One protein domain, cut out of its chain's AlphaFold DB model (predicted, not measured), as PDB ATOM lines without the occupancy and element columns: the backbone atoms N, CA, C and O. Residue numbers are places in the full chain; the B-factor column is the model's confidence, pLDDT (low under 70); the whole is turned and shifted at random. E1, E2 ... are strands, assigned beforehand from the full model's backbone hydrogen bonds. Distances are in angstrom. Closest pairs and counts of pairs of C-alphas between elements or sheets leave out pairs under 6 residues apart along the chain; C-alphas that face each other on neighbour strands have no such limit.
ATOM      1  N   VAL A 381     -30.933  14.373  54.640       88.81
ATOM      2  CA  VAL A 381     -31.418  13.554  53.546       88.81
ATOM      3  C   VAL A 381     -31.505  14.417  52.305       88.81
ATOM      4  O   VAL A 381     -31.988  15.546  52.378       88.81
ATOM      5  N   SER A 382     -31.055  13.898  51.166       91.56
ATOM      6  CA  SER A 382     -31.121  14.604  49.885       91.56
ATOM      7  C   SER A 382     -31.759  13.749  48.803       91.56
ATOM      8  O   SER A 382     -31.771  12.523  48.894       91.56
ATOM      9  N   VAL A 383     -32.319  14.412  47.794       92.88
ATOM     10  CA  VAL A 383     -32.968  13.774  46.653       92.88
ATOM     11  C   VAL A 383     -32.425  14.377  45.367       92.88
ATOM     12  O   VAL A 383     -32.561  15.575  45.121       92.88
ATOM     13  N   LEU A 384     -31.843  13.537  44.517       94.62
ATOM     14  CA  LEU A 384     -31.452  13.908  43.162       94.62
ATOM     15  C   LEU A 384     -32.495  13.396  42.165       94.62
ATOM     16  O   LEU A 384     -32.623  12.190  41.956       94.62
ATOM     17  N   TYR A 385     -33.224  14.322  41.542       93.94
ATOM     18  CA  TYR A 385     -34.247  14.010  40.544       93.94
ATOM     19  C   TYR A 385     -33.665  13.898  39.133       93.94
ATOM     20  O   TYR A 385     -32.749  14.630  38.755       93.94
ATOM     21  N   GLY A 386     -34.238  13.003  38.337       94.06
ATOM     22  CA  GLY A 386     -33.871  12.780  36.944       94.06
ATOM     23  C   GLY A 386     -34.881  11.890  36.231       94.06
ATOM     24  O   GLY A 386     -35.972  11.641  36.744       94.06
ATOM     25  N   THR A 387     -34.505  11.386  35.060       94.31
ATOM     26  CA  THR A 387     -35.280  10.365  34.347       94.31
ATOM     27  C   THR A 387     -34.421   9.163  33.984       94.31
ATOM     28  O   THR A 387     -33.202   9.280  33.840       94.31
ATOM     29  N   ASP A 388     -35.049   7.994  33.859       92.62
ATOM     30  CA  ASP A 388     -34.416   6.823  33.254       92.62
ATOM     31  C   ASP A 388     -34.392   6.922  31.713       92.62
ATOM     32  O   ASP A 388     -34.868   7.887  31.113       92.62
ATOM     33  N   SER A 389     -33.833   5.908  31.047       91.50
ATOM     34  CA  SER A 389     -33.761   5.846  29.578       91.50
ATOM     35  C   SER A 389     -35.124   5.805  28.875       91.50
ATOM     36  O   SER A 389     -35.196   6.025  27.668       91.50
ATOM     37  N   GLN A 390     -36.193   5.505  29.608       91.31
ATOM     38  CA  GLN A 390     -37.568   5.422  29.136       91.31
ATOM     39  C   GLN A 390     -38.346   6.715  29.438       91.31
ATOM     40  O   GLN A 390     -39.510   6.829  29.058       91.31
ATOM     41  N   GLY A 391     -37.710   7.699  30.083       90.00
ATOM     42  CA  GLY A 391     -38.326   8.964  30.472       90.00
ATOM     43  C   GLY A 391     -39.148   8.890  31.762       90.00
ATOM     44  O   GLY A 391     -39.842   9.854  32.084       90.00
ATOM     45  N   HIS A 392     -39.092   7.785  32.510       92.00
ATOM     46  CA  HIS A 392     -39.746   7.681  33.813       92.00
ATOM     47  C   HIS A 392     -38.997   8.504  34.856       92.00
ATOM     48  O   HIS A 392     -37.770   8.576  34.828       92.00
ATOM     49  N   LEU A 393     -39.724   9.090  35.807       92.25
ATOM     50  CA  LEU A 393     -39.124   9.854  36.898       92.25
ATOM     51  C   LEU A 393     -38.250   8.942  37.767       92.25
ATOM     52  O   LEU A 393     -38.677   7.871  38.196       92.25
ATOM     53  N   THR A 394     -37.049   9.406  38.096       94.19
ATOM     54  CA  THR A 394     -36.177   8.780  39.091       94.19
ATOM     55  C   THR A 394     -35.812   9.770  40.186       94.19
ATOM     56  O   THR A 394     -35.528  10.928  39.884       94.19
ATOM     57  N   GLY A 395     -35.752   9.306  41.431       93.00
ATOM     58  CA  GLY A 395     -35.216  10.059  42.563       93.00
ATOM     59  C   GLY A 395     -34.168   9.231  43.296       93.00
ATOM     60  O   GLY A 395     -34.492   8.165  43.812       93.00
ATOM     61  N   VAL A 396     -32.919   9.692  43.328       93.94
ATOM     62  CA  VAL A 396     -31.868   9.080  44.153       93.94
ATOM     63  C   VAL A 396     -31.910   9.731  45.525       93.94
ATOM     64  O   VAL A 396     -31.581  10.906  45.655       93.94
ATOM     65  N   VAL A 397     -32.352   8.975  46.524       91.56
ATOM     66  CA  VAL A 397     -32.418   9.401  47.920       91.56
ATOM     67  C   VAL A 397     -31.111   9.030  48.604       91.56
ATOM     68  O   VAL A 397     -30.813   7.845  48.738       91.56
ATOM     69  N   THR A 398     -30.354  10.022  49.061       91.38
ATOM     70  CA  THR A 398     -29.157   9.813  49.884       91.38
ATOM     71  C   THR A 398     -29.505  10.074  51.337       91.38
ATOM     72  O   THR A 398     -29.925  11.181  51.679       91.38
ATOM     73  N   ASN A 399     -29.328   9.067  52.185       87.75
ATOM     74  CA  ASN A 399     -29.629   9.162  53.608       87.75
ATOM     75  C   ASN A 399     -28.521   9.848  54.436       87.75
ATOM     76  O   ASN A 399     -27.435  10.093  53.905       87.75
ATOM     77  N   PRO A 400     -28.722  10.085  55.752       89.19
ATOM     78  CA  PRO A 400     -27.721  10.782  56.560       89.19
ATOM     79  C   PRO A 400     -26.438   9.980  56.811       89.19
ATOM     80  O   PRO A 400     -25.459  10.546  57.288       89.19
ATOM     81  N   LEU A 401     -26.415   8.675  56.508       88.44
ATOM     82  CA  LEU A 401     -25.205   7.838  56.537       88.44
ATOM     83  C   LEU A 401     -24.551   7.691  55.150       88.44
ATOM     84  O   LEU A 401     -23.579   6.951  55.014       88.44
ATOM     85  N   GLY A 402     -25.065   8.383  54.126       88.88
ATOM     86  CA  GLY A 402     -24.530   8.389  52.764       88.88
ATOM     87  C   GLY A 402     -24.981   7.233  51.865       88.88
ATOM     88  O   GLY A 402     -24.461   7.102  50.760       88.88
ATOM     89  N   HIS A 403     -25.924   6.391  52.293       88.56
ATOM     90  CA  HIS A 403     -26.476   5.334  51.444       88.56
ATOM     91  C   HIS A 403     -27.465   5.905  50.427       88.56
ATOM     92  O   HIS A 403     -28.383   6.644  50.802       88.56
ATOM     93  N   ASN A 404     -27.329   5.490  49.167       90.31
ATOM     94  CA  ASN A 404     -28.241   5.872  48.097       90.31
ATOM     95  C   ASN A 404     -29.275   4.778  47.819       90.31
ATOM     96  O   ASN A 404     -28.935   3.616  47.590       90.31
ATOM     97  N   ALA A 405     -30.539   5.183  47.754       89.94
ATOM     98  CA  ALA A 405     -31.635   4.389  47.225       89.94
ATOM     99  C   ALA A 405     -32.215   5.106  46.003       89.94
ATOM    100  O   ALA A 405     -32.714   6.228  46.102       89.94
ATOM    101  N   LYS A 406     -32.136   4.482  44.827       92.19
ATOM    102  CA  LYS A 406     -32.737   5.017  43.604       92.19
ATOM    103  C   LYS A 406     -34.159   4.496  43.455       92.19
ATOM    104  O   LYS A 406     -34.386   3.316  43.188       92.19
ATOM    105  N   ASN A 407     -35.097   5.425  43.536       91.88
ATOM    106  CA  ASN A 407     -36.513   5.204  43.315       91.88
ATOM    107  C   ASN A 407     -36.842   5.478  41.848       91.88
ATOM    108  O   ASN A 407     -36.419   6.497  41.303       91.88
ATOM    109  N   THR A 408     -37.602   4.591  41.213       92.62
ATOM    110  CA  THR A 408     -38.115   4.786  39.848       92.62
ATOM    111  C   THR A 408     -39.636   4.790  39.879       92.62
ATOM    112  O   THR A 408     -40.240   3.918  40.507       92.62
ATOM    113  N   TYR A 409     -40.245   5.777  39.225       88.88
ATOM    114  CA  TYR A 409     -41.681   6.030  39.236       88.88
ATOM    115  C   TYR A 409     -42.243   5.991  37.819       88.88
ATOM    116  O   TYR A 409     -41.834   6.773  36.961       88.88
ATOM    117  N   ALA A 410     -43.218   5.119  37.587       88.50
ATOM    118  CA  ALA A 410     -43.847   4.918  36.288       88.50
ATOM    119  C   ALA A 410     -45.349   4.598  36.429       88.50
ATOM    120  O   ALA A 410     -45.932   4.674  37.510       88.50
ATOM    121  N   GLY A 411     -46.001   4.252  35.319       75.56
ATOM    122  CA  GLY A 411     -47.426   3.915  35.297       75.56
ATOM    123  C   GLY A 411     -48.355   5.132  35.270       75.56
ATOM    124  O   GLY A 411     -47.925   6.285  35.279       75.56
ATOM    125  N   ILE A 412     -49.662   4.863  35.219       64.38
ATOM    126  CA  ILE A 412     -50.709   5.865  34.941       64.38
ATOM    127  C   ILE A 412     -50.817   6.981  35.994       64.38
ATOM    128  O   ILE A 412     -51.327   8.053  35.683       64.38
ATOM    129  N   ASN A 413     -50.319   6.740  37.211       66.06
ATOM    130  CA  ASN A 413     -50.395   7.660  38.346       66.06
ATOM    131  C   ASN A 413     -49.006   8.076  38.882       66.06
ATOM    132  O   ASN A 413     -48.931   8.609  39.987       66.06
ATOM    133  N   GLY A 414     -47.911   7.799  38.155       74.88
ATOM    134  CA  GLY A 414     -46.545   8.099  38.623       74.88
ATOM    135  C   GLY A 414     -46.152   7.317  39.884       74.88
ATOM    136  O   GLY A 414     -45.628   7.879  40.841       74.88
ATOM    137  N   GLN A 415     -46.459   6.022  39.910       83.12
ATOM    138  CA  GLN A 415     -46.316   5.141  41.069       83.12
ATOM    139  C   GLN A 415     -44.911   4.544  41.157       83.12
ATOM    140  O   GLN A 415     -44.269   4.305  40.138       83.12
ATOM    141  N   LEU A 416     -44.441   4.253  42.374       87.50
ATOM    142  CA  LEU A 416     -43.125   3.643  42.595       87.50
ATOM    143  C   LEU A 416     -43.081   2.222  42.019       87.50
ATOM    144  O   LEU A 416     -43.809   1.356  42.502       87.50
ATOM    145  N   THR A 417     -42.212   1.964  41.045       91.00
ATOM    146  CA  THR A 417     -42.048   0.645  40.408       91.00
ATOM    147  C   THR A 417     -40.801  -0.095  40.858       91.00
ATOM    148  O   THR A 417     -40.771  -1.321  40.795       91.00
ATOM    149  N   SER A 418     -39.766   0.606  41.319       91.56
ATOM    150  CA  SER A 418     -38.580  -0.051  41.870       91.56
ATOM    151  C   SER A 418     -37.798   0.835  42.824       91.56
ATOM    152  O   SER A 418     -37.743   2.053  42.650       91.56
ATOM    153  N   VAL A 419     -37.135   0.183  43.775       91.25
ATOM    154  CA  VAL A 419     -36.123   0.767  44.656       91.25
ATOM    155  C   VAL A 419     -34.856  -0.056  44.491       91.25
ATOM    156  O   VAL A 419     -34.855  -1.245  44.808       91.25
ATOM    157  N   SER A 420     -33.794   0.557  43.971       91.00
ATOM    158  CA  SER A 420     -32.472  -0.068  43.895       91.00
ATOM    159  C   SER A 420     -31.530   0.572  44.904       91.00
ATOM    160  O   SER A 420     -31.341   1.789  44.875       91.00
ATOM    161  N   ASN A 421     -30.934  -0.243  45.761       87.38
ATOM    162  CA  ASN A 421     -30.009   0.185  46.802       87.38
ATOM    163  C   ASN A 421     -28.572  -0.094  46.364       87.38
ATOM    164  O   ASN A 421     -28.283  -1.174  45.832       87.38
ATOM    165  N   ASP A 422     -27.684   0.868  46.602       86.69
ATOM    166  CA  ASP A 422     -26.256   0.689  46.350       86.69
ATOM    167  C   ASP A 422     -25.683  -0.438  47.228       86.69
ATOM    168  O   ASP A 422     -26.151  -0.711  48.335       86.69
ATOM    169  N   ALA A 423     -24.644  -1.113  46.734       80.94
ATOM    170  CA  ALA A 423     -23.930  -2.102  47.534       80.94
ATOM    171  C   ALA A 423     -23.221  -1.434  48.720       80.94
ATOM    172  O   ALA A 423     -22.675  -0.338  48.598       80.94
ATOM    173  N   MET A 424     -23.146  -2.136  49.849       74.25
ATOM    174  CA  MET A 424     -22.421  -1.677  51.030       74.25
ATOM    175  C   MET A 424     -21.660  -2.814  51.716       74.25
ATOM    176  O   MET A 424     -21.722  -3.970  51.311       74.25
ATOM    177  N   ALA A 425     -20.904  -2.494  52.767       63.94
ATOM    178  CA  ALA A 425     -19.994  -3.453  53.398       63.94
ATOM    179  C   ALA A 425     -20.696  -4.698  53.983       63.94
ATOM    180  O   ALA A 425     -20.092  -5.766  54.025       63.94
ATOM    181  N   SER A 426     -21.950  -4.573  54.431       63.97
ATOM    182  CA  SER A 426     -22.705  -5.666  55.065       63.97
ATOM    183  C   SER A 426     -23.716  -6.362  54.143       63.97
ATOM    184  O   SER A 426     -24.264  -7.385  54.545       63.97
ATOM    185  N   CYS A 427     -23.969  -5.856  52.929       64.44
ATOM    186  CA  CYS A 427     -24.787  -6.530  51.913       64.44
ATOM    187  C   CYS A 427     -24.517  -5.990  50.497       64.44
ATOM    188  O   CYS A 427     -24.210  -4.813  50.314       64.44
ATOM    189  N   GLY A 428     -24.666  -6.846  49.481       72.31
ATOM    190  CA  GLY A 428     -24.583  -6.433  48.074       72.31
ATOM    191  C   GLY A 428     -25.711  -5.477  47.663       72.31
ATOM    192  O   GLY A 428     -26.634  -5.230  48.438       72.31
ATOM    193  N   ALA A 429     -25.640  -4.954  46.436       80.19
ATOM    194  CA  ALA A 429     -26.714  -4.136  45.874       80.19
ATOM    195  C   ALA A 429     -28.014  -4.951  45.799       80.19
ATOM    196  O   ALA A 429     -27.989  -6.131  45.439       80.19
ATOM    197  N   THR A 430     -29.141  -4.320  46.118       85.75
ATOM    198  CA  THR A 430     -30.460  -4.967  46.116       85.75
ATOM    199  C   THR A 430     -31.441  -4.194  45.254       85.75
ATOM    200  O   THR A 430     -31.302  -2.986  45.057       85.75
ATOM    201  N   VAL A 431     -32.443  -4.896  44.727       88.06
ATOM    202  CA  VAL A 431     -33.546  -4.281  43.990       88.06
ATOM    203  C   VAL A 431     -34.847  -4.902  44.464       88.06
ATOM    204  O   VAL A 431     -35.035  -6.107  44.328       88.06
ATOM    205  N   ALA A 432     -35.752  -4.062  44.956       89.88
ATOM    206  CA  ALA A 432     -37.154  -4.407  45.138       89.88
ATOM    207  C   ALA A 432     -37.980  -3.768  44.019       89.88
ATOM    208  O   ALA A 432     -37.663  -2.675  43.537       89.88
ATOM    209  N   SER A 433     -39.053  -4.434  43.600       92.69
ATOM    210  CA  SER A 433     -39.911  -3.952  42.515       92.69
ATOM    211  C   SER A 433     -41.395  -4.096  42.827       92.69
ATOM    212  O   SER A 433     -41.798  -4.858  43.706       92.69
ATOM    213  N   ARG A 434     -42.207  -3.315  42.118       93.88
ATOM    214  CA  ARG A 434     -43.662  -3.263  42.232       93.88
ATOM    215  C   ARG A 434     -44.263  -3.169  40.837       93.88
ATOM    216  O   ARG A 434     -43.768  -2.418  39.996       93.88
ATOM    217  N   ALA A 435     -45.350  -3.890  40.609       91.81
ATOM    218  CA  ALA A 435     -46.129  -3.803  39.381       91.81
ATOM    219  C   ALA A 435     -47.578  -3.460  39.707       91.81
ATOM    220  O   ALA A 435     -48.129  -3.935  40.700       91.81
ATOM    221  N   TYR A 436     -48.220  -2.692  38.831       87.00
ATOM    222  CA  TYR A 436     -49.593  -2.228  39.009       87.00
ATOM    223  C   TYR A 436     -50.482  -2.729  37.872       87.00
ATOM    224  O   TYR A 436     -50.022  -2.897  36.741       87.00
ATOM    225  N   ASP A 437     -51.757  -2.962  38.173       86.88
ATOM    226  CA  ASP A 437     -52.757  -3.266  37.155       86.88
ATOM    227  C   ASP A 437     -53.098  -2.019  36.308       86.88
ATOM    228  O   ASP A 437     -52.637  -0.902  36.553       86.88
ATOM    229  N   ASN A 438     -53.945  -2.190  35.293       85.44
ATOM    230  CA  ASN A 438     -54.364  -1.097  34.407       85.44
ATOM    231  C   ASN A 438     -55.264  -0.032  35.075       85.44
ATOM    232  O   ASN A 438     -55.652   0.930  34.412       85.44
ATOM    233  N   ARG A 439     -55.608  -0.201  36.357       77.81
ATOM    234  CA  ARG A 439     -56.337   0.762  37.196       77.81
ATOM    235  C   ARG A 439     -55.428   1.401  38.249       77.81
ATOM    236  O   ARG A 439     -55.883   2.275  38.979       77.81
ATOM    237  N   GLY A 440     -54.154   1.009  38.303       76.75
ATOM    238  CA  GLY A 440     -53.176   1.509  39.262       76.75
ATOM    239  C   GLY A 440     -53.200   0.791  40.614       76.75
ATOM    240  O   GLY A 440     -52.564   1.284  41.540       76.75
ATOM    241  N   ASN A 441     -53.888  -0.346  40.767       80.75
ATOM    242  CA  ASN A 441     -53.804  -1.140  42.000       80.75
ATOM    243  C   ASN A 441     -52.524  -1.986  42.000       80.75
ATOM    244  O   ASN A 441     -52.106  -2.475  40.950       80.75
ATOM    245  N   LEU A 442     -51.908  -2.187  43.166       86.69
ATOM    246  CA  LEU A 442     -50.655  -2.934  43.312       86.69
ATOM    247  C   LEU A 442     -50.845  -4.420  42.984       86.69
ATOM    248  O   LEU A 442     -51.316  -5.165  43.816       86.69
ATOM    249  N   SER A 443     -50.453  -4.891  41.806       92.88
ATOM    250  CA  SER A 443     -50.650  -6.289  41.382       92.88
ATOM    251  C   SER A 443     -49.560  -7.260  41.852       92.88
ATOM    252  O   SER A 443     -49.815  -8.457  42.000       92.88
ATOM    253  N   GLN A 444     -48.341  -6.768  42.084       96.12
ATOM    254  CA  GLN A 444     -47.209  -7.593  42.499       96.12
ATOM    255  C   GLN A 444     -46.154  -6.756  43.223       96.12
ATOM    256  O   GLN A 444     -45.909  -5.610  42.844       96.12
ATOM    257  N   THR A 445     -45.480  -7.357  44.200       95.75
ATOM    258  CA  THR A 445     -44.183  -6.905  44.706       95.75
ATOM    259  C   THR A 445     -43.145  -8.016  44.588       95.75
ATOM    260  O   THR A 445     -43.470  -9.206  44.601       95.75
ATOM    261  N   ILE A 446     -41.888  -7.613  44.447       92.31
ATOM    262  CA  ILE A 446     -40.718  -8.477  44.560       92.31
ATOM    263  C   ILE A 446     -39.812  -7.826  45.595       92.31
ATOM    264  O   ILE A 446     -39.450  -6.657  45.430       92.31
ATOM    265  N   ASP A 447     -39.497  -8.548  46.664       88.12
ATOM    266  CA  ASP A 447     -38.618  -8.044  47.716       88.12
ATOM    267  C   ASP A 447     -37.133  -8.086  47.304       88.12
ATOM    268  O   ASP A 447     -36.772  -8.531  46.214       88.12
ATOM    269  N   ASN A 448     -36.253  -7.614  48.184       84.56
ATOM    270  CA  ASN A 448     -34.816  -7.522  47.912       84.56
ATOM    271  C   ASN A 448     -34.107  -8.887  47.846       84.56
ATOM    272  O   ASN A 448     -32.962  -8.950  47.397       84.56
ATOM    273  N   ASN A 449     -34.759  -9.959  48.303       83.25
ATOM    274  CA  ASN A 449     -34.302 -11.341  48.164       83.25
ATOM    275  C   ASN A 449     -34.921 -12.031  46.929       83.25
ATOM    276  O   ASN A 449     -34.622 -13.195  46.665       83.25
ATOM    277  N   GLY A 450     -35.771 -11.335  46.167       86.94
ATOM    278  CA  GLY A 450     -36.449 -11.870  44.990       86.94
ATOM    279  C   GLY A 450     -37.747 -12.628  45.292       86.94
ATOM    280  O   GLY A 450     -38.309 -13.234  44.377       86.94
ATOM    281  N   ASN A 451     -38.248 -12.617  46.533       87.75
ATOM    282  CA  ASN A 451     -39.513 -13.278  46.849       87.75
ATOM    283  C   ASN A 451     -40.682 -12.472  46.284       87.75
ATOM    284  O   ASN A 451     -40.757 -11.253  46.443       87.75
TER     285      ASN A 451
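What this domain is: This is residues 381 to 451 of the 872 residues of the protein "Putative deoxyribonuclease RhsC" of Dyella sp. AD56 (UniProt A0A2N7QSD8). The domain is a single twisted sheet of six strands, E1 to E6, laid side by side in chain order as the chain folds back and forth, with both faces of the sheet bare. E3 and E4 make its middle, E1 and E6 its two edges, and the links make loops at the strands' ends. The printed part has 71 residues with six named strands, E1, E2, E3, E4, E5 and E6 along the chain, and no named helix; the sheet order is E1 - E2 - E3 - E4 - E5 - E6, all antiparallel, and the class is all strand. It is only just compact, close to loose, with a radius of gyration of the C-alphas of 13.0 A, and the C-alphas span 39 by 28 by 21 A.

How they stand to each other: The sheet is a meander, each strand the antiparallel neighbour of the one before. E1, residues 381 to 387, and E2, residues 393 to 398, form a hairpin at 155 degrees between their directions; N 384 and O 396 are within hydrogen-bond range at 2.9 A. E2 and E3, residues 404 to 410, form a hairpin at 162 degrees, with N 397 and O 405 at 2.8 A. E3 and E4, residues 415 to 421, form a hairpin at 156 degrees, with N 406 and O 420 at 2.8 A. E4 and E5, residues 430 to 436, form a hairpin at 171 degrees, with N 434 and O 417 at 2.8 A. E5 and E6, residues 442 to 446, form a hairpin at 164 degrees, with N 435 and O 444 at 2.9 A. The pairing of E5 is staggered: residues 430 to 433 pair with E4 and residues 433 to 436 with E6. From edge to edge the strands' lines turn by 70 degrees. The edge strands E1 and E6 are apart.

Where its parts are: E1 begins at C-alpha 381, (-31.418, 13.554, 53.546), and is 19.8 A long from first to last C-alpha. E2 is 16.4 A long, E3 19.6 A and E4 18.0 A. E4 begins at C-alpha 415, (-46.316, 5.141, 41.069). E5 is 20.6 A long, and E6, 11.4 A long, ends at C-alpha 446, (-40.718, -8.477, 44.560).

The domain as a whole: The two C-alphas farthest apart are those of Ala 425 and Arg 439, at 40.0 A. The printed part has no cut. The link from E4 to E5, 8 residues, is short; the other four links are tight. The mean pLDDT of the printed part is 86.8, with residues 412 to 413 and 425 to 427 under 70 in this predicted model.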